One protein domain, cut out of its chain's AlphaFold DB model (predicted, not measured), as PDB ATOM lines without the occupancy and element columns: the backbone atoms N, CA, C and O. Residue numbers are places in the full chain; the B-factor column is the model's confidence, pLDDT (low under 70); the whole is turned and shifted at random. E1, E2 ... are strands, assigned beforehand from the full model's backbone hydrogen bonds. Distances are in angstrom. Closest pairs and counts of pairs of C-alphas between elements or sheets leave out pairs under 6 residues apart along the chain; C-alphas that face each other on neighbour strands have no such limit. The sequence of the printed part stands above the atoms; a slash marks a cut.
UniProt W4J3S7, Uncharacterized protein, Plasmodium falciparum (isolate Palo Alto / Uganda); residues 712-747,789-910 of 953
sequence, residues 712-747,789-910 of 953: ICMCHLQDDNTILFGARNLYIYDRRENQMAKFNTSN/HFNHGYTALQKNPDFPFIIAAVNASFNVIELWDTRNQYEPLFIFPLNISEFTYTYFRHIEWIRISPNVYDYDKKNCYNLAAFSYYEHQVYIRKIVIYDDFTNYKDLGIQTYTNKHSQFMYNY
ATOM      1  N   ILE A 712      94.913 161.936 179.181       79.69
ATOM      2  CA  ILE A 712      93.609 161.657 178.564       79.69
ATOM      3  C   ILE A 712      92.738 160.827 179.511       79.69
ATOM      4  O   ILE A 712      91.525 161.016 179.551       79.69
ATOM      5  N   CYS A 713      93.349 159.906 180.260       85.25
ATOM      6  CA  CYS A 713      92.651 159.003 181.168       85.25
ATOM      7  C   CYS A 713      93.431 158.768 182.470       85.25
ATOM      8  O   CYS A 713      94.637 159.017 182.534       85.25
ATOM      9  N   MET A 714      92.740 158.303 183.512       92.00
ATOM     10  CA  MET A 714      93.326 157.953 184.808       92.00
ATOM     11  C   MET A 714      92.558 156.841 185.527       92.00
ATOM     12  O   MET A 714      91.372 156.624 185.276       92.00
ATOM     13  N   CYS A 715      93.224 156.200 186.487       91.75
ATOM     14  CA  CYS A 715      92.576 155.402 187.526       91.75
ATOM     15  C   CYS A 715      93.345 155.466 188.859       91.75
ATOM     16  O   CYS A 715      94.561 155.668 188.881       91.75
ATOM     17  N   HIS A 716      92.627 155.284 189.969       91.31
ATOM     18  CA  HIS A 716      93.215 155.074 191.296       91.31
ATOM     19  C   HIS A 716      93.917 153.713 191.383       91.31
ATOM     20  O   HIS A 716      93.377 152.715 190.904       91.31
ATOM     21  N   LEU A 717      95.074 153.667 192.048       89.50
ATOM     22  CA  LEU A 717      95.883 152.465 192.258       89.50
ATOM     23  C   LEU A 717      95.566 151.798 193.604       89.50
ATOM     24  O   LEU A 717      94.547 151.114 193.726       89.50
ATOM     25  N   GLN A 718      96.438 151.976 194.601       85.62
ATOM     26  CA  GLN A 718      96.372 151.311 195.905       85.62
ATOM     27  C   GLN A 718      95.592 152.130 196.941       85.62
ATOM     28  O   GLN A 718      95.065 151.551 197.885       85.62
ATOM     29  N   ASP A 719      95.492 153.449 196.752       87.81
ATOM     30  CA  ASP A 719      94.771 154.385 197.621       87.81
ATOM     31  C   ASP A 719      94.270 155.634 196.849       87.81
ATOM     32  O   ASP A 719      94.343 155.716 195.618       87.81
ATOM     33  N   ASP A 720      93.755 156.635 197.572       87.56
ATOM     34  CA  ASP A 720      93.311 157.925 197.013       87.56
ATOM     35  C   ASP A 720      94.453 158.814 196.474       87.56
ATOM     36  O   ASP A 720      94.194 159.806 195.785       87.56
ATOM     37  N   ASN A 721      95.709 158.487 196.796       88.62
ATOM     38  CA  ASN A 721      96.882 159.321 196.521       88.62
ATOM     39  C   ASN A 721      97.682 158.834 195.315       88.62
ATOM     40  O   ASN A 721      98.271 159.648 194.606       88.62
ATOM     41  N   THR A 722      97.697 157.521 195.096       90.69
ATOM     42  CA  THR A 722      98.412 156.838 194.019       90.69
ATOM     43  C   THR A 722      97.527 156.745 192.779       90.69
ATOM     44  O   THR A 722      96.534 156.017 192.737       90.69
ATOM     45  N   ILE A 723      97.880 157.508 191.746       92.06
ATOM     46  CA  ILE A 723      97.102 157.653 190.512       92.06
ATOM     47  C   ILE A 723      97.946 157.172 189.334       92.06
ATOM     48  O   ILE A 723      99.106 157.559 189.198       92.06
ATOM     49  N   LEU A 724      97.360 156.358 188.457       92.00
ATOM     50  CA  LEU A 724      97.933 156.030 187.153       92.00
ATOM     51  C   LEU A 724      97.292 156.917 186.087       92.00
ATOM     52  O   LEU A 724      96.087 156.829 185.867       92.00
ATOM     53  N   PHE A 725      98.099 157.725 185.404       89.81
ATOM     54  CA  PHE A 725      97.695 158.533 184.255       89.81
ATOM     55  C   PHE A 725      98.082 157.873 182.929       89.81
ATOM     56  O   PHE A 725      99.189 157.348 182.777       89.81
ATOM     57  N   GLY A 726      97.193 157.980 181.941       86.06
ATOM     58  CA  GLY A 726      97.432 157.625 180.547       86.06
ATOM     59  C   GLY A 726      97.542 158.863 179.657       86.06
ATOM     60  O   GLY A 726      96.596 159.642 179.528       86.06
ATOM     61  N   ALA A 727      98.705 159.013 179.025       80.00
ATOM     62  CA  ALA A 727      98.977 159.916 177.907       80.00
ATOM     63  C   ALA A 727      99.675 159.106 176.798       80.00
ATOM     64  O   ALA A 727      99.369 157.934 176.596       80.00
ATOM     65  N   ARG A 728     100.679 159.671 176.114       76.31
ATOM     66  CA  ARG A 728     101.589 158.915 175.234       76.31
ATOM     67  C   ARG A 728     102.234 157.701 175.923       76.31
ATOM     68  O   ARG A 728     102.539 156.710 175.270       76.31
ATOM     69  N   ASN A 729     102.452 157.792 177.232       79.75
ATOM     70  CA  ASN A 729     102.935 156.710 178.082       79.75
ATOM     71  C   ASN A 729     102.016 156.581 179.309       79.75
ATOM     72  O   ASN A 729     101.186 157.461 179.557       79.75
ATOM     73  N   LEU A 730     102.209 155.518 180.091       86.94
ATOM     74  CA  LEU A 730     101.657 155.401 181.439       86.94
ATOM     75  C   LEU A 730     102.587 156.066 182.470       86.94
ATOM     76  O   LEU A 730     103.815 155.982 182.361       86.94
ATOM     77  N   TYR A 731     102.002 156.711 183.480       87.12
ATOM     78  CA  TYR A 731     102.728 157.404 184.549       87.12
ATOM     79  C   TYR A 731     102.043 157.213 185.901       87.12
ATOM     80  O   TYR A 731     100.836 157.408 186.006       87.12
ATOM     81  N   ILE A 732     102.814 156.886 186.935       89.19
ATOM     82  CA  ILE A 732     102.347 156.840 188.324       89.19
ATOM     83  C   ILE A 732     102.625 158.201 188.967       89.19
ATOM     84  O   ILE A 732     103.717 158.743 188.818       89.19
ATOM     85  N   TYR A 733     101.654 158.739 189.694       88.62
ATOM     86  CA  TYR A 733     101.760 159.975 190.467       88.62
ATOM     87  C   TYR A 733     101.308 159.716 191.907       88.62
ATOM     88  O   TYR A 733     100.263 159.098 192.113       88.62
ATOM     89  N   ASP A 734     102.084 160.180 192.889       88.31
ATOM     90  CA  ASP A 734     101.707 160.150 194.305       88.31
ATOM     91  C   ASP A 734     101.415 161.571 194.800       88.31
ATOM     92  O   ASP A 734     102.301 162.430 194.842       88.31
ATOM     93  N   ARG A 735     100.163 161.814 195.202       86.06
ATOM     94  CA  ARG A 735      99.704 163.113 195.722       86.06
ATOM     95  C   ARG A 735     100.402 163.560 197.010       86.06
ATOM     96  O   ARG A 735     100.434 164.761 197.258       86.06
ATOM     97  N   ARG A 736     100.916 162.638 197.835       85.19
ATOM     98  CA  ARG A 736     101.526 162.945 199.146       85.19
ATOM     99  C   ARG A 736     102.905 163.553 198.982       85.19
ATOM    100  O   ARG A 736     103.219 164.565 199.596       85.19
ATOM    101  N   GLU A 737     103.710 162.927 198.131       81.56
ATOM    102  CA  GLU A 737     105.071 163.372 197.831       81.56
ATOM    103  C   GLU A 737     105.109 164.385 196.677       81.56
ATOM    104  O   GLU A 737     106.124 165.046 196.466       81.56
ATOM    105  N   ASN A 738     104.005 164.512 195.926       76.81
ATOM    106  CA  ASN A 738     103.904 165.306 194.700       76.81
ATOM    107  C   ASN A 738     104.989 164.903 193.673       76.81
ATOM    108  O   ASN A 738     105.588 165.738 192.987       76.81
ATOM    109  N   GLN A 739     105.255 163.593 193.610       79.19
ATOM    110  CA  GLN A 739     106.244 162.951 192.743       79.19
ATOM    111  C   GLN A 739     105.564 162.147 191.633       79.19
ATOM    112  O   GLN A 739     104.483 161.586 191.814       79.19
ATOM    113  N   MET A 740     106.224 162.071 190.475       82.31
ATOM    114  CA  MET A 740     105.703 161.425 189.274       82.31
ATOM    115  C   MET A 740     106.770 160.530 188.634       82.31
ATOM    116  O   MET A 740     107.836 161.000 188.241       82.31
ATOM    117  N   ALA A 741     106.460 159.243 188.492       81.75
ATOM    118  CA  ALA A 741     107.311 158.234 187.874       81.75
ATOM    119  C   ALA A 741     106.726 157.777 186.531       81.75
ATOM    120  O   ALA A 741     105.522 157.555 186.394       81.75
ATOM    121  N   LYS A 742     107.578 157.585 185.520       82.25
ATOM    122  CA  LYS A 742     107.160 156.950 184.266       82.25
ATOM    123  C   LYS A 742     107.104 155.429 184.442       82.25
ATOM    124  O   LYS A 742     108.100 154.823 184.823       82.25
ATOM    125  N   PHE A 743     105.981 154.820 184.071       78.00
ATOM    126  CA  PHE A 743     105.827 153.366 184.009       78.00
ATOM    127  C   PHE A 743     106.672 152.797 182.852       78.00
ATOM    128  O   PHE A 743     106.686 153.362 181.749       78.00
ATOM    129  N   ASN A 744     107.402 151.700 183.072       67.25
ATOM    130  CA  ASN A 744     108.419 151.225 182.123       67.25
ATOM    131  C   ASN A 744     107.862 150.383 180.955       67.25
ATOM    132  O   ASN A 744     108.258 149.243 180.746       67.25
ATOM    133  N   THR A 745     107.013 150.977 180.117       60.16
ATOM    134  CA  THR A 745     106.420 150.345 178.921       60.16
ATOM    135  C   THR A 745     107.429 150.090 177.774       60.16
ATOM    136  O   THR A 745     107.100 150.312 176.607       60.16
ATOM    137  N   SER A 746     108.697 149.754 178.058       49.19
ATOM    138  CA  SER A 746     109.769 149.715 177.052       49.19
ATOM    139  C   SER A 746     110.604 148.425 177.049       49.19
ATOM    140  O   SER A 746     111.543 148.251 177.823       49.19
ATOM    141  N   ASN A 747     110.352 147.569 176.051       40.97
ATOM    142  CA  ASN A 747     111.079 146.312 175.792       40.97
ATOM    143  C   ASN A 747     112.524 146.531 175.269       40.97
ATOM    144  O   ASN A 747     113.066 145.713 174.526       40.97
ATOM    145  N   HIS A 789      98.606 164.325 163.404       39.69
ATOM    146  CA  HIS A 789      98.922 164.138 164.816       39.69
ATOM    147  C   HIS A 789      97.756 164.587 165.710       39.69
ATOM    148  O   HIS A 789      97.369 165.743 165.628       39.69
ATOM    149  N   PHE A 790      97.220 163.683 166.538       38.03
ATOM    150  CA  PHE A 790      96.783 163.860 167.940       38.03
ATOM    151  C   PHE A 790      96.192 162.518 168.418       38.03
ATOM    152  O   PHE A 790      95.358 161.949 167.719       38.03
ATOM    153  N   ASN A 791      96.556 162.050 169.622       48.62
ATOM    154  CA  ASN A 791      96.223 160.723 170.197       48.62
ATOM    155  C   ASN A 791      96.990 159.512 169.605       48.62
ATOM    156  O   ASN A 791      96.390 158.619 169.018       48.62
ATOM    157  N   HIS A 792      98.302 159.433 169.848       55.94
ATOM    158  CA  HIS A 792      99.057 158.169 169.788       55.94
ATOM    159  C   HIS A 792      99.512 157.835 171.218       55.94
ATOM    160  O   HIS A 792     100.548 158.325 171.671       55.94
ATOM    161  N   GLY A 793      98.668 157.123 171.970       72.81
ATOM    162  CA  GLY A 793      98.916 156.794 173.374       72.81
ATOM    163  C   GLY A 793      97.776 156.015 174.027       72.81
ATOM    164  O   GLY A 793      96.915 155.450 173.349       72.81
ATOM    165  N   TYR A 794      97.761 156.025 175.356       83.88
ATOM    166  CA  TYR A 794      96.751 155.395 176.193       83.88
ATOM    167  C   TYR A 794      95.468 156.232 176.254       83.88
ATOM    168  O   TYR A 794      95.502 157.421 176.576       83.88
ATOM    169  N   THR A 795      94.331 155.613 175.924       80.69
ATOM    170  CA  THR A 795      93.037 156.304 175.747       80.69
ATOM    171  C   THR A 795      91.936 155.862 176.706       80.69
ATOM    172  O   THR A 795      90.907 156.532 176.758       80.69
ATOM    173  N   ALA A 796      92.139 154.777 177.458       85.88
ATOM    174  CA  ALA A 796      91.281 154.356 178.565       85.88
ATOM    175  C   ALA A 796      92.085 153.513 179.572       85.88
ATOM    176  O   ALA A 796      92.982 152.767 179.173       85.88
ATOM    177  N   LEU A 797      91.735 153.605 180.857       90.62
ATOM    178  CA  LEU A 797      92.353 152.872 181.966       90.62
ATOM    179  C   LEU A 797      91.280 152.428 182.963       90.62
ATOM    180  O   LEU A 797      90.418 153.232 183.310       90.62
ATOM    181  N   GLN A 798      91.360 151.188 183.454       90.56
ATOM    182  CA  GLN A 798      90.515 150.705 184.550       90.56
ATOM    183  C   GLN A 798      91.232 149.620 185.377       90.56
ATOM    184  O   GLN A 798      91.638 148.576 184.856       90.56
ATOM    185  N   LYS A 799      91.344 149.849 186.690       90.88
ATOM    186  CA  LYS A 799      91.804 148.857 187.676       90.88
ATOM    187  C   LYS A 799      90.773 147.730 187.832       90.88
ATOM    188  O   LYS A 799      89.571 147.995 187.780       90.88
ATOM    189  N   ASN A 800      91.229 146.495 188.025       90.19
ATOM    190  CA  ASN A 800      90.359 145.366 188.363       90.19
ATOM    191  C   ASN A 800      89.677 145.602 189.737       90.19
ATOM    192  O   ASN A 800      90.315 146.166 190.630       90.19
ATOM    193  N   PRO A 801      88.398 145.215 189.924       82.94
ATOM    194  CA  PRO A 801      87.664 145.494 191.160       82.94
ATOM    195  C   PRO A 801      88.210 144.757 192.390       82.94
ATOM    196  O   PRO A 801      88.202 145.329 193.474       82.94
ATOM    197  N   ASP A 802      88.698 143.523 192.230       83.88
ATOM    198  CA  ASP A 802      89.144 142.676 193.348       83.88
ATOM    199  C   ASP A 802      90.676 142.661 193.510       83.88
ATOM    200  O   ASP A 802      91.189 142.523 194.620       83.88
ATOM    201  N   PHE A 803      91.426 142.833 192.413       86.56
ATOM    202  CA  PHE A 803      92.890 142.746 192.393       86.56
ATOM    203  C   PHE A 803      93.535 144.121 192.141       86.56
ATOM    204  O   PHE A 803      93.710 144.515 190.985       86.56
ATOM    205  N   PRO A 804      93.952 144.870 193.185       79.25
ATOM    206  CA  PRO A 804      94.296 146.289 193.050       79.25
ATOM    207  C   PRO A 804      95.606 146.579 192.296       79.25
ATOM    208  O   PRO A 804      95.895 147.733 191.983       79.25
ATOM    209  N   PHE A 805      96.404 145.552 192.003       87.38
ATOM    210  CA  PHE A 805      97.603 145.648 191.168       87.38
ATOM    211  C   PHE A 805      97.336 145.345 189.683       87.38
ATOM    212  O   PHE A 805      98.195 145.646 188.858       87.38
ATOM    213  N   ILE A 806      96.168 144.797 189.325       91.81
ATOM    214  CA  ILE A 806      95.811 144.447 187.943       91.81
ATOM    215  C   ILE A 806      95.058 145.596 187.271       91.81
ATOM    216  O   ILE A 806      94.064 146.103 187.798       91.81
ATOM    217  N   ILE A 807      95.505 145.995 186.079       92.81
ATOM    218  CA  ILE A 807      94.956 147.137 185.337       92.81
ATOM    219  C   ILE A 807      94.807 146.788 183.864       92.81
ATOM    220  O   ILE A 807      95.755 146.333 183.229       92.81
ATOM    221  N   ALA A 808      93.631 147.061 183.303       93.00
ATOM    222  CA  ALA A 808      93.420 147.034 181.864       93.00
ATOM    223  C   ALA A 808      93.621 148.437 181.278       93.00
ATOM    224  O   ALA A 808      93.064 149.421 181.775       93.00
ATOM    225  N   ALA A 809      94.407 148.520 180.207       91.50
ATOM    226  CA  ALA A 809      94.754 149.753 179.519       91.50
ATOM    227  C   ALA A 809      94.467 149.624 178.019       91.50
ATOM    228  O   ALA A 809      94.868 148.652 177.384       91.50
ATOM    229  N   VAL A 810      93.802 150.613 177.425       87.00
ATOM    230  CA  VAL A 810      93.686 150.714 175.964       87.00
ATOM    231  C   VAL A 810      94.846 151.548 175.447       87.00
ATOM    232  O   VAL A 810      94.920 152.738 175.751       87.00
ATOM    233  N   ASN A 811      95.701 150.954 174.616       83.94
ATOM    234  CA  ASN A 811      96.748 151.665 173.895       83.94
ATOM    235  C   ASN A 811      96.332 151.828 172.428       83.94
ATOM    236  O   ASN A 811      96.353 150.876 171.645       83.94
ATOM    237  N   ALA A 812      95.992 153.054 172.025       74.50
ATOM    238  CA  ALA A 812      95.700 153.382 170.629       74.50
ATOM    239  C   ALA A 812      96.942 153.276 169.713       74.50
ATOM    240  O   ALA A 812      96.798 153.314 168.497       74.50
ATOM    241  N   SER A 813      98.133 153.083 170.301       72.81
ATOM    242  CA  SER A 813      99.478 152.992 169.705       72.81
ATOM    243  C   SER A 813      99.559 152.375 168.299       72.81
ATOM    244  O   SER A 813      99.753 153.075 167.312       72.81
ATOM    245  N   PHE A 814      99.440 151.056 168.146       72.69
ATOM    246  CA  PHE A 814      99.149 150.037 169.163       72.69
ATOM    247  C   PHE A 814      97.887 149.289 168.731       72.69
ATOM    248  O   PHE A 814      97.960 148.225 168.123       72.69
ATOM    249  N   ASN A 815      96.728 149.908 168.964       75.88
ATOM    250  CA  ASN A 815      95.410 149.331 168.695       75.88
ATOM    251  C   ASN A 815      95.222 147.994 169.440       75.88
ATOM    252  O   ASN A 815      94.798 146.983 168.874       75.88
ATOM    253  N   VAL A 816      95.582 148.001 170.726       82.00
ATOM    254  CA  VAL A 816      95.560 146.850 171.637       82.00
ATOM    255  C   VAL A 816      94.917 147.213 172.978       82.00
ATOM    256  O   VAL A 816      94.940 148.372 173.403       82.00
ATOM    257  N   ILE A 817      94.378 146.205 173.662       88.00
ATOM    258  CA  ILE A 817      94.181 146.231 175.114       88.00
ATOM    259  C   ILE A 817      95.388 145.531 175.739       88.00
ATOM    260  O   ILE A 817      95.688 144.394 175.384       88.00
ATOM    261  N   GLU A 818      96.057 146.194 176.671       90.94
ATOM    262  CA  GLU A 818      97.148 145.648 177.476       90.94
ATOM    263  C   GLU A 818      96.627 145.378 178.895       90.94
ATOM    264  O   GLU A 818      95.975 146.242 179.490       90.94
ATOM    265  N   LEU A 819      96.916 144.200 179.448       92.81
ATOM    266  CA  LEU A 819      96.670 143.889 180.855       92.81
ATOM    267  C   LEU A 819      97.988 143.954 181.631       92.81
ATOM    268  O   LEU A 819      98.888 143.168 181.363       92.81
ATOM    269  N   TRP A 820      98.095 144.846 182.608       91.00
ATOM    270  CA  TRP A 820      99.312 145.065 183.390       91.00
ATOM    271  C   TRP A 820      99.153 144.612 184.844       91.00
ATOM    272  O   TRP A 820      98.100 144.817 185.448       91.00
ATOM    273  N   ASP A 821     100.232 144.076 185.419       89.31
ATOM    274  CA  ASP A 821     100.441 143.999 186.867       89.31
ATOM    275  C   ASP A 821     101.390 145.137 187.269       89.31
ATOM    276  O   ASP A 821     102.529 145.195 186.806       89.31
ATOM    277  N   THR A 822     100.955 146.060 188.127       85.44
ATOM    278  CA  THR A 822     101.777 147.219 188.528       85.44
ATOM    279  C   THR A 822     103.037 146.852 189.314       85.44
ATOM    280  O   THR A 822     103.947 147.680 189.418       85.44
ATOM    281  N   ARG A 823     103.120 145.613 189.817       82.88
ATOM    282  CA  ARG A 823     104.299 145.033 190.478       82.88
ATOM    283  C   ARG A 823     105.342 144.536 189.468       82.88
ATOM    284  O   ARG A 823     106.523 144.501 189.796       82.88
ATOM    285  N   ASN A 824     104.927 144.185 188.247       79.88
ATOM    286  CA  ASN A 824     105.798 143.738 187.157       79.88
ATOM    287  C   ASN A 824     105.665 144.669 185.940       79.88
ATOM    288  O   ASN A 824     104.946 144.394 184.985       79.88
ATOM    289  N   GLN A 825     106.389 145.786 185.968       74.19
ATOM    290  CA  GLN A 825     106.244 146.855 184.973       74.19
ATOM    291  C   GLN A 825     106.980 146.600 183.644       74.19
ATOM    292  O   GLN A 825     107.062 147.515 182.829       74.19
ATOM    293  N   TYR A 826     107.561 145.413 183.434       73.00
ATOM    294  CA  TYR A 826     108.404 145.125 182.264       73.00
ATOM    295  C   TYR A 826     107.627 144.628 181.040       73.00
ATOM    296  O   TYR A 826     108.014 144.946 179.918       73.00
ATOM    297  N   GLU A 827     106.555 143.860 181.238       79.75
ATOM    298  CA  GLU A 827     105.749 143.269 180.163       79.75
ATOM    299  C   GLU A 827     104.297 143.078 180.649       79.75
ATOM    300  O   GLU A 827     104.100 142.684 181.804       79.75
ATOM    301  N   PRO A 828     103.269 143.368 179.826       86.25
ATOM    302  CA  PRO A 828     101.881 143.104 180.191       86.25
ATOM    303  C   PRO A 828     101.595 141.594 180.218       86.25
ATOM    304  O   PRO A 828     102.078 140.841 179.377       86.25
ATOM    305  N   LEU A 829     100.737 141.166 181.148       88.44
ATOM    306  CA  LEU A 829     100.263 139.784 181.296       88.44
ATOM    307  C   LEU A 829      99.583 139.265 180.021       88.44
ATOM    308  O   LEU A 829      99.780 138.118 179.634       88.44
ATOM    309  N   PHE A 830      98.792 140.120 179.365       89.25
ATOM    310  CA  PHE A 830      98.137 139.826 178.092       89.25
ATOM    311  C   PHE A 830      98.100 141.062 177.187       89.25
ATOM    312  O   PHE A 830      97.970 142.193 177.661       89.25
ATOM    313  N   ILE A 831      98.137 140.829 175.872       88.94
ATOM    314  CA  ILE A 831      97.922 141.845 174.836       88.94
ATOM    315  C   ILE A 831      96.838 141.335 173.883       88.94
ATOM    316  O   ILE A 831      97.029 140.331 173.196       88.94
ATOM    317  N   PHE A 832      95.709 142.037 173.812       85.38
ATOM    318  CA  PHE A 832      94.575 141.678 172.961       85.38
ATOM    319  C   PHE A 832      94.466 142.657 171.783       85.38
ATOM    320  O   PHE A 832      94.222 143.848 172.007       85.38
ATOM    321  N   PRO A 833      94.623 142.210 170.524       81.62
ATOM    322  CA  PRO A 833      94.568 143.098 169.372       81.62
ATOM    323  C   PRO A 833      93.129 143.508 169.058       81.62
ATOM    324  O   PRO A 833      92.243 142.668 168.860       81.62
ATOM    325  N   LEU A 834      92.895 144.817 168.962       73.25
ATOM    326  CA  LEU A 834      91.581 145.374 168.644       73.25
ATOM    327  C   LEU A 834      91.254 145.248 167.148       73.25
ATOM    328  O   LEU A 834      90.083 145.284 166.793       73.25
ATOM    329  N   ASN A 835      92.251 145.030 166.280       61.94
ATOM    330  CA  ASN A 835      92.093 144.747 164.842       61.94
ATOM    331  C   ASN A 835      91.264 145.774 164.044       61.94
ATOM    332  O   ASN A 835      90.844 145.508 162.921       61.94
ATOM    333  N   ILE A 836      91.082 146.980 164.582       58.44
ATOM    334  CA  ILE A 836      90.387 148.084 163.918       58.44
ATOM    335  C   ILE A 836      91.380 148.800 162.983       58.44
ATOM    336  O   ILE A 836      91.921 149.855 163.305       58.44
ATOM    337  N   SER A 837      91.709 148.170 161.853       43.75
ATOM    338  CA  SER A 837      92.701 148.660 160.876       43.75
ATOM    339  C   SER A 837      92.128 149.651 159.853       43.75
ATOM    340  O   SER A 837      92.857 150.496 159.333       43.75
ATOM    341  N   GLU A 838      90.827 149.562 159.574       43.53
ATOM    342  CA  GLU A 838      90.134 150.332 158.529       43.53
ATOM    343  C   GLU A 838      89.727 151.744 158.995       43.53
ATOM    344  O   GLU A 838      89.622 152.680 158.201       43.53
ATOM    345  N   PHE A 839      89.538 151.927 160.303       47.81
ATOM    346  CA  PHE A 839      88.850 153.083 160.869       47.81
ATOM    347  C   PHE A 839      89.838 154.118 161.430       47.81
ATOM    348  O   PHE A 839      90.239 154.087 162.591       47.81
ATOM    349  N   THR A 840      90.207 155.100 160.607       45.03
ATOM    350  CA  THR A 840      91.213 156.133 160.954       45.03
ATOM    351  C   THR A 840      90.814 157.120 162.067       45.03
ATOM    352  O   THR A 840      91.623 157.970 162.443       45.03
ATOM    353  N   TYR A 841      89.595 157.028 162.614       46.50
ATOM    354  CA  TYR A 841      89.065 157.969 163.613       46.50
ATOM    355  C   TYR A 841      88.389 157.322 164.828       46.50
ATOM    356  O   TYR A 841      87.850 158.046 165.667       46.50
ATOM    357  N   THR A 842      88.417 155.996 164.947       51.16
ATOM    358  CA  THR A 842      87.843 155.276 166.091       51.16
ATOM    359  C   THR A 842      88.873 155.028 167.167       51.16
ATOM    360  O   THR A 842      89.947 154.498 166.895       51.16
ATOM    361  N   TYR A 843      88.501 155.329 168.403       66.06
ATOM    362  CA  TYR A 843      89.336 155.090 169.567       66.06
ATOM    363  C   TYR A 843      88.477 154.413 170.623       66.06
ATOM    364  O   TYR A 843      87.399 154.909 170.954       66.06
ATOM    365  N   PHE A 844      88.966 153.310 171.181       72.19
ATOM    366  CA  PHE A 844      88.390 152.768 172.403       72.19
ATOM    367  C   PHE A 844      88.704 153.754 173.541       72.19
ATOM    368  O   PHE A 844      89.867 154.042 173.834       72.19
ATOM    369  N   ARG A 845      87.656 154.365 174.101       73.69
ATOM    370  CA  ARG A 845      87.741 155.489 175.062       73.69
ATOM    371  C   ARG A 845      87.194 155.140 176.440       73.69
ATOM    372  O   ARG A 845      87.388 155.894 177.384       73.69
ATOM    373  N   HIS A 846      86.548 153.987 176.562       79.38
ATOM    374  CA  HIS A 846      86.124 153.437 177.837       79.38
ATOM    375  C   HIS A 846      86.426 151.938 177.876       79.38
ATOM    376  O   HIS A 846      86.334 151.245 176.860       79.38
ATOM    377  N   ILE A 847      86.818 151.460 179.052       85.12
ATOM    378  CA  ILE A 847      87.071 150.061 179.366       85.12
ATOM    379  C   ILE A 847      86.538 149.791 180.777       85.12
ATOM    380  O   ILE A 847      86.639 150.658 181.646       85.12
ATOM    381  N   GLU A 848      85.922 148.633 180.984       85.50
ATOM    382  CA  GLU A 848      85.206 148.286 182.210       85.50
ATOM    383  C   GLU A 848      85.402 146.807 182.570       85.50
ATOM    384  O   GLU A 848      85.480 145.941 181.696       85.50
ATOM    385  N   TRP A 849      85.471 146.533 183.873       84.81
ATOM    386  CA  TRP A 849      85.526 145.189 184.439       84.81
ATOM    387  C   TRP A 849      84.170 144.821 185.036       84.81
ATOM    388  O   TRP A 849      83.738 145.426 186.015       84.81
ATOM    389  N   ILE A 850      83.536 143.785 184.498       82.38
ATOM    390  CA  ILE A 850      82.285 143.231 185.015       82.38
ATOM    391  C   ILE A 850      82.612 141.883 185.662       82.38
ATOM    392  O   ILE A 850      82.929 140.915 184.966       82.38
ATOM    393  N   ARG A 851      82.561 141.811 186.998       76.75
ATOM    394  CA  ARG A 851      82.765 140.557 187.741       76.75
ATOM    395  C   ARG A 851      81.638 139.571 187.429       76.75
ATOM    396  O   ARG A 851      80.462 139.906 187.542       76.75
ATOM    397  N   ILE A 852      82.014 138.349 187.071       73.69
ATOM    398  CA  ILE A 852      81.125 137.205 186.898       73.69
ATOM    399  C   ILE A 852      81.321 136.323 188.132       73.69
ATOM    400  O   ILE A 852      82.284 135.558 188.224       73.69
ATOM    401  N   SER A 853      80.424 136.451 189.106       58.41
ATOM    402  CA  SER A 853      80.376 135.499 190.215       58.41
ATOM    403  C   SER A 853      79.900 134.138 189.692       58.41
ATOM    404  O   SER A 853      78.915 134.106 188.947       58.41
ATOM    405  N   PRO A 854      80.540 133.015 190.063       50.31
ATOM    406  CA  PRO A 854      79.954 131.696 189.848       50.31
ATOM    407  C   PRO A 854      78.640 131.561 190.636       50.31
ATOM    408  O   PRO A 854      78.367 132.329 191.561       50.31
ATOM    409  N   ASN A 855      77.811 130.583 190.257       47.19
ATOM    410  CA  ASN A 855      76.528 130.338 190.920       47.19
ATOM    411  C   ASN A 855      76.702 130.117 192.432       47.19
ATOM    412  O   ASN A 855      77.647 129.464 192.866       47.19
ATOM    413  N   VAL A 856      75.726 130.599 193.208       45.06
ATOM    414  CA  VAL A 856      75.708 130.682 194.690       45.06
ATOM    415  C   VAL A 856      75.970 129.345 195.414       45.06
ATOM    416  O   VAL A 856      76.249 129.331 196.607       45.06
ATOM    417  N   TYR A 857      75.914 128.220 194.699       43.69
ATOM    418  CA  TYR A 857      76.105 126.869 195.228       43.69
ATOM    419  C   TYR A 857      77.547 126.329 195.108       43.69
ATOM    420  O   TYR A 857      77.839 125.290 195.690       43.69
ATOM    421  N   ASP A 858      78.455 127.015 194.399       46.66
ATOM    422  CA  ASP A 858      79.847 126.585 194.172       46.66
ATOM    423  C   ASP A 858      80.861 127.650 194.638       46.66
ATOM    424  O   ASP A 858      81.437 128.388 193.835       46.66
ATOM    425  N   TYR A 859      81.128 127.709 195.945       47.00
ATOM    426  CA  TYR A 859      82.142 128.614 196.514       47.00
ATOM    427  C   TYR A 859      83.586 128.271 196.087       47.00
ATOM    428  O   TYR A 859      84.442 129.152 196.086       47.00
ATOM    429  N   ASP A 860      83.844 127.028 195.664       50.06
ATOM    430  CA  ASP A 860      85.156 126.556 195.188       50.06
ATOM    431  C   ASP A 860      85.442 126.893 193.707       50.06
ATOM    432  O   ASP A 860      86.534 126.612 193.198       50.06
ATOM    433  N   LYS A 861      84.477 127.464 192.968       56.72
ATOM    434  CA  LYS A 861      84.694 127.845 191.564       56.72
ATOM    435  C   LYS A 861      85.421 129.186 191.467       56.72
ATOM    436  O   LYS A 861      85.038 130.176 192.084       56.72
ATOM    437  N   LYS A 862      86.451 129.215 190.617       61.78
ATOM    438  CA  LYS A 862      87.179 130.432 190.237       61.78
ATOM    439  C   LYS A 862      86.224 131.509 189.732       61.78
ATOM    440  O   LYS A 862      85.350 131.230 188.908       61.78
ATOM    441  N   ASN A 863      86.431 132.737 190.192       69.75
ATOM    442  CA  ASN A 863      85.770 133.909 189.638       69.75
ATOM    443  C   ASN A 863      86.313 134.163 188.227       69.75
ATOM    444  O   ASN A 863      87.454 133.826 187.891       69.75
ATOM    445  N   CYS A 864      85.504 134.801 187.394       80.12
ATOM    446  CA  CYS A 864      85.976 135.335 186.127       80.12
ATOM    447  C   CYS A 864      85.414 136.736 185.892       80.12
ATOM    448  O   CYS A 864      84.493 137.194 186.566       80.12
ATOM    449  N   TYR A 865      86.018 137.454 184.955       84.38
ATOM    450  CA  TYR A 865      85.736 138.854 184.695       84.38
ATOM    451  C   TYR A 865      85.487 139.051 183.208       84.38
ATOM    452  O   TYR A 865      86.331 138.702 182.385       84.38
ATOM    453  N   ASN A 866      84.351 139.649 182.864       81.88
ATOM    454  CA  ASN A 866      84.132 140.231 181.547       81.88
ATOM    455  C   ASN A 866      84.890 141.563 181.495       81.88
ATOM    456  O   ASN A 866      84.457 142.548 182.091       81.88
ATOM    457  N   LEU A 867      86.005 141.598 180.773       87.62
ATOM    458  CA  LEU A 867      86.659 142.834 180.367       87.62
ATOM    459  C   LEU A 867      85.989 143.333 179.081       87.62
ATOM    460  O   LEU A 867      86.055 142.673 178.040       87.62
ATOM    461  N   ALA A 868      85.327 144.486 179.161       84.69
ATOM    462  CA  ALA A 868      84.620 145.108 178.047       84.69
ATOM    463  C   ALA A 868      85.277 146.441 177.669       84.69
ATOM    464  O   ALA A 868      85.427 147.316 178.516       84.69
ATOM    465  N   ALA A 869      85.649 146.619 176.399       82.62
ATOM    466  CA  ALA A 869      86.155 147.892 175.879       82.62
ATOM    467  C   ALA A 869      85.206 148.450 174.815       82.62
ATOM    468  O   ALA A 869      84.766 147.712 173.934       82.62
ATOM    469  N   PHE A 870      84.937 149.756 174.871       77.69
ATOM    470  CA  PHE A 870      83.923 150.441 174.068       77.69
ATOM    471  C   PHE A 870      84.523 151.525 173.155       77.69
ATOM    472  O   PHE A 870      85.328 152.358 173.588       77.69
ATOM    473  N   SER A 871      84.081 151.537 171.896       73.12
ATOM    474  CA  SER A 871      84.373 152.550 170.872       73.12
ATOM    475  C   SER A 871      83.076 152.945 170.151       73.12
ATOM    476  O   SER A 871      82.161 152.129 170.034       73.12
ATOM    477  N   TYR A 872      82.982 154.183 169.660       65.81
ATOM    478  CA  TYR A 872      81.818 154.700 168.928       65.81
ATOM    479  C   TYR A 872      82.231 155.281 167.571       65.81
ATOM    480  O   TYR A 872      83.213 156.020 167.477       65.81
ATOM    481  N   TYR A 873      81.468 154.961 166.523       61.66
ATOM    482  CA  TYR A 873      81.709 155.423 165.156       61.66
ATOM    483  C   TYR A 873      80.429 155.417 164.328       61.66
ATOM    484  O   TYR A 873      79.689 154.446 164.397       61.66
ATOM    485  N   GLU A 874      80.176 156.459 163.529       58.69
ATOM    486  CA  GLU A 874      79.098 156.487 162.515       58.69
ATOM    487  C   GLU A 874      77.732 155.915 162.986       58.69
ATOM    488  O   GLU A 874      77.016 155.262 162.231       58.69
ATOM    489  N   HIS A 875      77.340 156.212 164.235       58.09
ATOM    490  CA  HIS A 875      76.097 155.748 164.889       58.09
ATOM    491  C   HIS A 875      76.057 154.253 165.268       58.09
ATOM    492  O   HIS A 875      74.988 153.684 165.518       58.09
ATOM    493  N   GLN A 876      77.234 153.634 165.373       59.53
ATOM    494  CA  GLN A 876      77.465 152.280 165.868       59.53
ATOM    495  C   GLN A 876      78.358 152.288 167.120       59.53
ATOM    496  O   GLN A 876      79.290 153.088 167.237       59.53
ATOM    497  N   VAL A 877      78.095 151.362 168.041       68.94
ATOM    498  CA  VAL A 877      78.939 151.055 169.204       68.94
ATOM    499  C   VAL A 877      79.650 149.729 168.951       68.94
ATOM    500  O   VAL A 877      79.012 148.723 168.642       68.94
ATOM    501  N   TYR A 878      80.970 149.731 169.105       71.62
ATOM    502  CA  TYR A 878      81.847 148.570 168.979       71.62
ATOM    503  C   TYR A 878      82.279 148.158 170.383       71.62
ATOM    504  O   TYR A 878      82.843 148.974 171.115       71.62
ATOM    505  N   ILE A 879      82.032 146.901 170.753       78.75
ATOM    506  CA  ILE A 879      82.388 146.360 172.067       78.75
ATOM    507  C   ILE A 879      83.322 145.164 171.879       78.75
ATOM    508  O   ILE A 879      82.892 144.141 171.345       78.75
ATOM    509  N   ARG A 880      84.579 145.261 172.333       82.38
ATOM    510  CA  ARG A 880      85.438 144.078 172.531       82.38
ATOM    511  C   ARG A 880      85.060 143.445 173.862       82.38
ATOM    512  O   ARG A 880      84.971 144.170 174.850       82.38
ATOM    513  N   LYS A 881      84.858 142.126 173.899       82.06
ATOM    514  CA  LYS A 881      84.558 141.380 175.132       82.06
ATOM    515  C   LYS A 881      85.557 140.241 175.307       82.06
ATOM    516  O   LYS A 881      85.754 139.453 174.387       82.06
ATOM    517  N   ILE A 882      86.182 140.154 176.476       84.19
ATOM    518  CA  ILE A 882      87.153 139.110 176.826       84.19
ATOM    519  C   ILE A 882      86.804 138.609 178.228       84.19
ATOM    520  O   ILE A 882      86.693 139.410 179.151       84.19
ATOM    521  N   VAL A 883      86.640 137.298 178.402       85.38
ATOM    522  CA  VAL A 883      86.504 136.678 179.729       85.38
ATOM    523  C   VAL A 883      87.900 136.344 180.245       85.38
ATOM    524  O   VAL A 883      88.648 135.664 179.549       85.38
ATOM    525  N   ILE A 884      88.255 136.784 181.448       84.81
ATOM    526  CA  ILE A 884      89.557 136.529 182.088       84.81
ATOM    527  C   ILE A 884      89.305 135.830 183.430       84.81
ATOM    528  O   ILE A 884      88.402 136.236 184.159       84.81
ATOM    529  N   TYR A 885      90.052 134.772 183.751       84.06
ATOM    530  CA  TYR A 885      89.929 134.072 185.039       84.06
ATOM    531  C   TYR A 885      90.724 134.782 186.149       84.06
ATOM    532  O   TYR A 885      91.688 135.490 185.868       84.06
ATOM    533  N   ASP A 886      90.317 134.593 187.406       82.25
ATOM    534  CA  ASP A 886      90.914 135.224 188.597       82.25
ATOM    535  C   ASP A 886      92.391 134.893 188.867       82.25
ATOM    536  O   ASP A 886      93.085 135.662 189.526       82.25
ATOM    537  N   ASP A 887      92.897 133.791 188.316       80.94
ATOM    538  CA  ASP A 887      94.324 133.459 188.328       80.94
ATOM    539  C   ASP A 887      95.165 134.257 187.313       80.94
ATOM    540  O   ASP A 887      96.394 134.204 187.369       80.94
ATOM    541  N   PHE A 888      94.524 134.980 186.388       84.62
ATOM    542  CA  PHE A 888      95.141 135.696 185.264       84.62
ATOM    543  C   PHE A 888      96.088 134.847 184.390       84.62
ATOM    544  O   PHE A 888      96.912 135.391 183.660       84.62
ATOM    545  N   THR A 889      95.947 133.518 184.405       82.00
ATOM    546  CA  THR A 889      96.690 132.578 183.545       82.00
ATOM    547  C   THR A 889      95.927 132.198 182.277       82.00
ATOM    548  O   THR A 889      96.527 131.742 181.307       82.00
ATOM    549  N   ASN A 890      94.602 132.378 182.274       82.62
ATOM    550  CA  ASN A 890      93.719 131.920 181.208       82.62
ATOM    551  C   ASN A 890      92.657 132.974 180.849       82.62
ATOM    552  O   ASN A 890      92.198 133.743 181.699       82.62
ATOM    553  N   TYR A 891      92.223 132.970 179.589       86.50
ATOM    554  CA  TYR A 891      91.177 133.845 179.066       86.50
ATOM    555  C   TYR A 891      90.383 133.176 177.933       86.50
ATOM    556  O   TYR A 891      90.843 132.242 177.278       86.50
ATOM    557  N   LYS A 892      89.187 133.699 177.659       83.25
ATOM    558  CA  LYS A 892      88.380 133.397 176.474       83.25
ATOM    559  C   LYS A 892      87.981 134.704 175.801       83.25
ATOM    560  O   LYS A 892      87.122 135.433 176.295       83.25
ATOM    561  N   ASP A 893      88.604 134.997 174.668       82.06
ATOM    562  CA  ASP A 893      88.239 136.144 173.838       82.06
ATOM    563  C   ASP A 893      86.891 135.875 173.148       82.06
ATOM    564  O   ASP A 893      86.675 134.793 172.597       82.06
ATOM    565  N   LEU A 894      85.968 136.837 173.207       77.69
ATOM    566  CA  LEU A 894      84.648 136.763 172.568       77.69
ATOM    567  C   LEU A 894      84.557 137.669 171.326       77.69
ATOM    568  O   LEU A 894      83.485 137.796 170.733       77.69
ATOM    569  N   GLY A 895      85.672 138.283 170.919       74.25
ATOM    570  CA  GLY A 895      85.763 139.131 169.738       74.25
ATOM    571  C   GLY A 895      85.109 140.504 169.908       74.25
ATOM    572  O   GLY A 895      84.841 140.973 171.019       74.25
ATOM    573  N   ILE A 896      84.900 141.183 168.775       75.75
ATOM    574  CA  ILE A 896      84.204 142.474 168.702       75.75
ATOM    575  C   ILE A 896      82.765 142.249 168.255       75.75
ATOM    576  O   ILE A 896      82.510 141.558 167.272       75.75
ATOM    577  N   GLN A 897      81.837 142.880 168.965       72.69
ATOM    578  CA  GLN A 897      80.413 142.912 168.651       72.69
ATOM    579  C   GLN A 897      80.015 144.347 168.295       72.69
ATOM    580  O   GLN A 897      80.444 145.293 168.963       72.69
ATOM    581  N   THR A 898      79.212 144.515 167.244       66.94
ATOM    582  CA  THR A 898      78.722 145.818 166.776       66.94
ATOM    583  C   THR A 898      77.235 145.980 167.063       66.94
ATOM    584  O   THR A 898      76.439 145.059 166.884       66.94
ATOM    585  N   TYR A 899      76.855 147.173 167.509       61.84
ATOM    586  CA  TYR A 899      75.483 147.539 167.846       61.84
ATOM    587  C   TYR A 899      75.133 148.849 167.141       61.84
ATOM    588  O   TYR A 899      75.903 149.804 167.205       61.84
ATOM    589  N   THR A 900      73.982 148.922 166.469       51.44
ATOM    590  CA  THR A 900      73.584 150.098 165.671       51.44
ATOM    591  C   THR A 900      72.322 150.739 166.229       51.44
ATOM    592  O   THR A 900      71.365 150.019 166.514       51.44
ATOM    593  N   ASN A 901      72.258 152.071 166.301       46.47
ATOM    594  CA  ASN A 901      71.094 152.794 166.829       46.47
ATOM    595  C   ASN A 901      69.918 152.875 165.820       46.47
ATOM    596  O   ASN A 901      69.480 153.955 165.426       46.47
ATOM    597  N   LYS A 902      69.440 151.725 165.323       34.97
ATOM    598  CA  LYS A 902      68.501 151.611 164.189       34.97
ATOM    599  C   LYS A 902      67.023 151.863 164.547       34.97
ATOM    600  O   LYS A 902      66.153 151.075 164.201       34.97
ATOM    601  N   HIS A 903      66.730 153.026 165.130       32.34
ATOM    602  CA  HIS A 903      65.404 153.655 165.053       32.34
ATOM    603  C   HIS A 903      65.522 155.187 164.948       32.34
ATOM    604  O   HIS A 903      65.209 155.925 165.876       32.34
ATOM    605  N   SER A 904      65.957 155.680 163.783       27.52
ATOM    606  CA  SER A 904      65.981 157.121 163.483       27.52
ATOM    607  C   SER A 904      65.695 157.429 162.004       27.52
ATOM    608  O   SER A 904      66.552 157.933 161.278       27.52
ATOM    609  N   GLN A 905      64.472 157.144 161.548       24.91
ATOM    610  CA  GLN A 905      63.932 157.693 160.298       24.91
ATOM    611  C   GLN A 905      62.558 158.330 160.533       24.91
ATOM    612  O   GLN A 905      61.515 157.710 160.348       24.91
ATOM    613  N   PHE A 906      62.568 159.616 160.887       25.52
ATOM    614  CA  PHE A 906      61.439 160.499 160.605       25.52
ATOM    615  C   PHE A 906      61.486 160.900 159.123       25.52
ATOM    616  O   PHE A 906      62.078 161.920 158.780       25.52
ATOM    617  N   MET A 907      60.860 160.115 158.243       22.42
ATOM    618  CA  MET A 907      60.328 160.619 156.970       22.42
ATOM    619  C   MET A 907      59.225 159.714 156.404       22.42
ATOM    620  O   MET A 907      59.393 158.507 156.299       22.42
ATOM    621  N   TYR A 908      58.115 160.363 156.043       23.83
ATOM    622  CA  TYR A 908      57.046 159.982 155.111       23.83
ATOM    623  C   TYR A 908      56.813 158.502 154.743       23.83
ATOM    624  O   TYR A 908      57.577 157.896 154.003       23.83
ATOM    625  N   ASN A 909      55.617 158.026 155.118       31.78
ATOM    626  CA  ASN A 909      54.771 157.057 154.407       31.78
ATOM    627  C   ASN A 909      55.459 156.050 153.465       31.78
ATOM    628  O   ASN A 909      55.540 156.292 152.262       31.78
ATOM    629  N   TYR A 910      55.714 154.838 153.962       23.83
ATOM    630  CA  TYR A 910      55.575 153.636 153.135       23.83
ATOM    631  C   TYR A 910      54.812 152.534 153.877       23.83
ATOM    632  O   TYR A 910      55.358 151.787 154.684       23.83
TER     633      TYR A 910
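AT A GLANCE: This is residues 712 to 747 and 789 to 910 of the 953 residues of an uncharacterized protein of Plasmodium falciparum (isolate Palo Alto / Uganda) (UniProt W4J3S7). Two four-stranded sheets, E5 to E8 and E9 to E12, make a sandwich, only partly face to face, and a third sheet, E1 to E4, meets it along E1 and E5 and reaches away from E9 to E12. Residues 903 to 910 stick out as a tail beyond E12. The printed part has 158 residues with no named helix and twelve named strands, E1 to E12 in chain order; each sheet keeps that order and is antiparallel. The class is all strand, though only 77 residues are in named elements, under half. The whole is only just compact, close to loose, with a radius of gyration of the C-alphas of 18.0 A and spans of 66 by 52 by 29 A.

IN THESE COORDINATES: Find C-alpha 713 at (92.651, 159.003, 181.168), where E1 begins and runs to residue 716. Next come E2, residues 722 to 726, E3, 730 to 734, and E4, 739 to 742. Past the cut, look for E5 at 794 to 799, E6 at 806 to 811, E7 at 816 to 821 and E8 at 830 to 833. E9, residues 846 to 852, begins at C-alpha 846, (86.124, 153.437, 177.837), and is 19.3 A long. E10, 864 to 873, measures 29.4 A, E11, 876 to 885, 29.2 A, and E12, 891 to 900, 27.4 A, ending at C-alpha 900, (73.584, 150.098, 165.671).

HOW THE PARTS SIT: Each sheet is a meander, each strand the antiparallel neighbour of the one before. In the first, look at N 715 and O 724 of the hairpin E1 and E2, 3.0 A apart. E1 and E5 have 11 pairs of C-alphas within 8 A, the closest those of Cys 713 and Ala 796 at 5.5 A. In the second sheet, N 809 of E6 and O 818 of E7 are 2.9 A apart. In the third, which is twisted, N 867 of E10 and O 882 of E11 are 2.8 A apart. In the sandwich, two sheets face to face, the facing parts of the second and third sheets are 10.3 A centre to centre, with strands at 29 degrees. There the closest C-alphas of E5 and E9 are those of Ala 796 and His 846, 5.3 A; E6 and E10 are near each other, and E8 and E12 are only just apart, closest 8.5 A.

THE WHOLE: The C-alphas of Glu 737 and Tyr 910 are the farthest apart, 67.4 A. Residues 748 to 788 are not printed, and C-alphas 747 and 789 across the cut are 24.2 A apart. The links E8 to E9 and E9 to E10 are long. Residues 903 to 910 stand free; the body without them spans 49 by 48 by 28 A. The mean pLDDT of the printed part is 73.1, and 47 residues are under 70, among them 853 to 863 and 898 to 910.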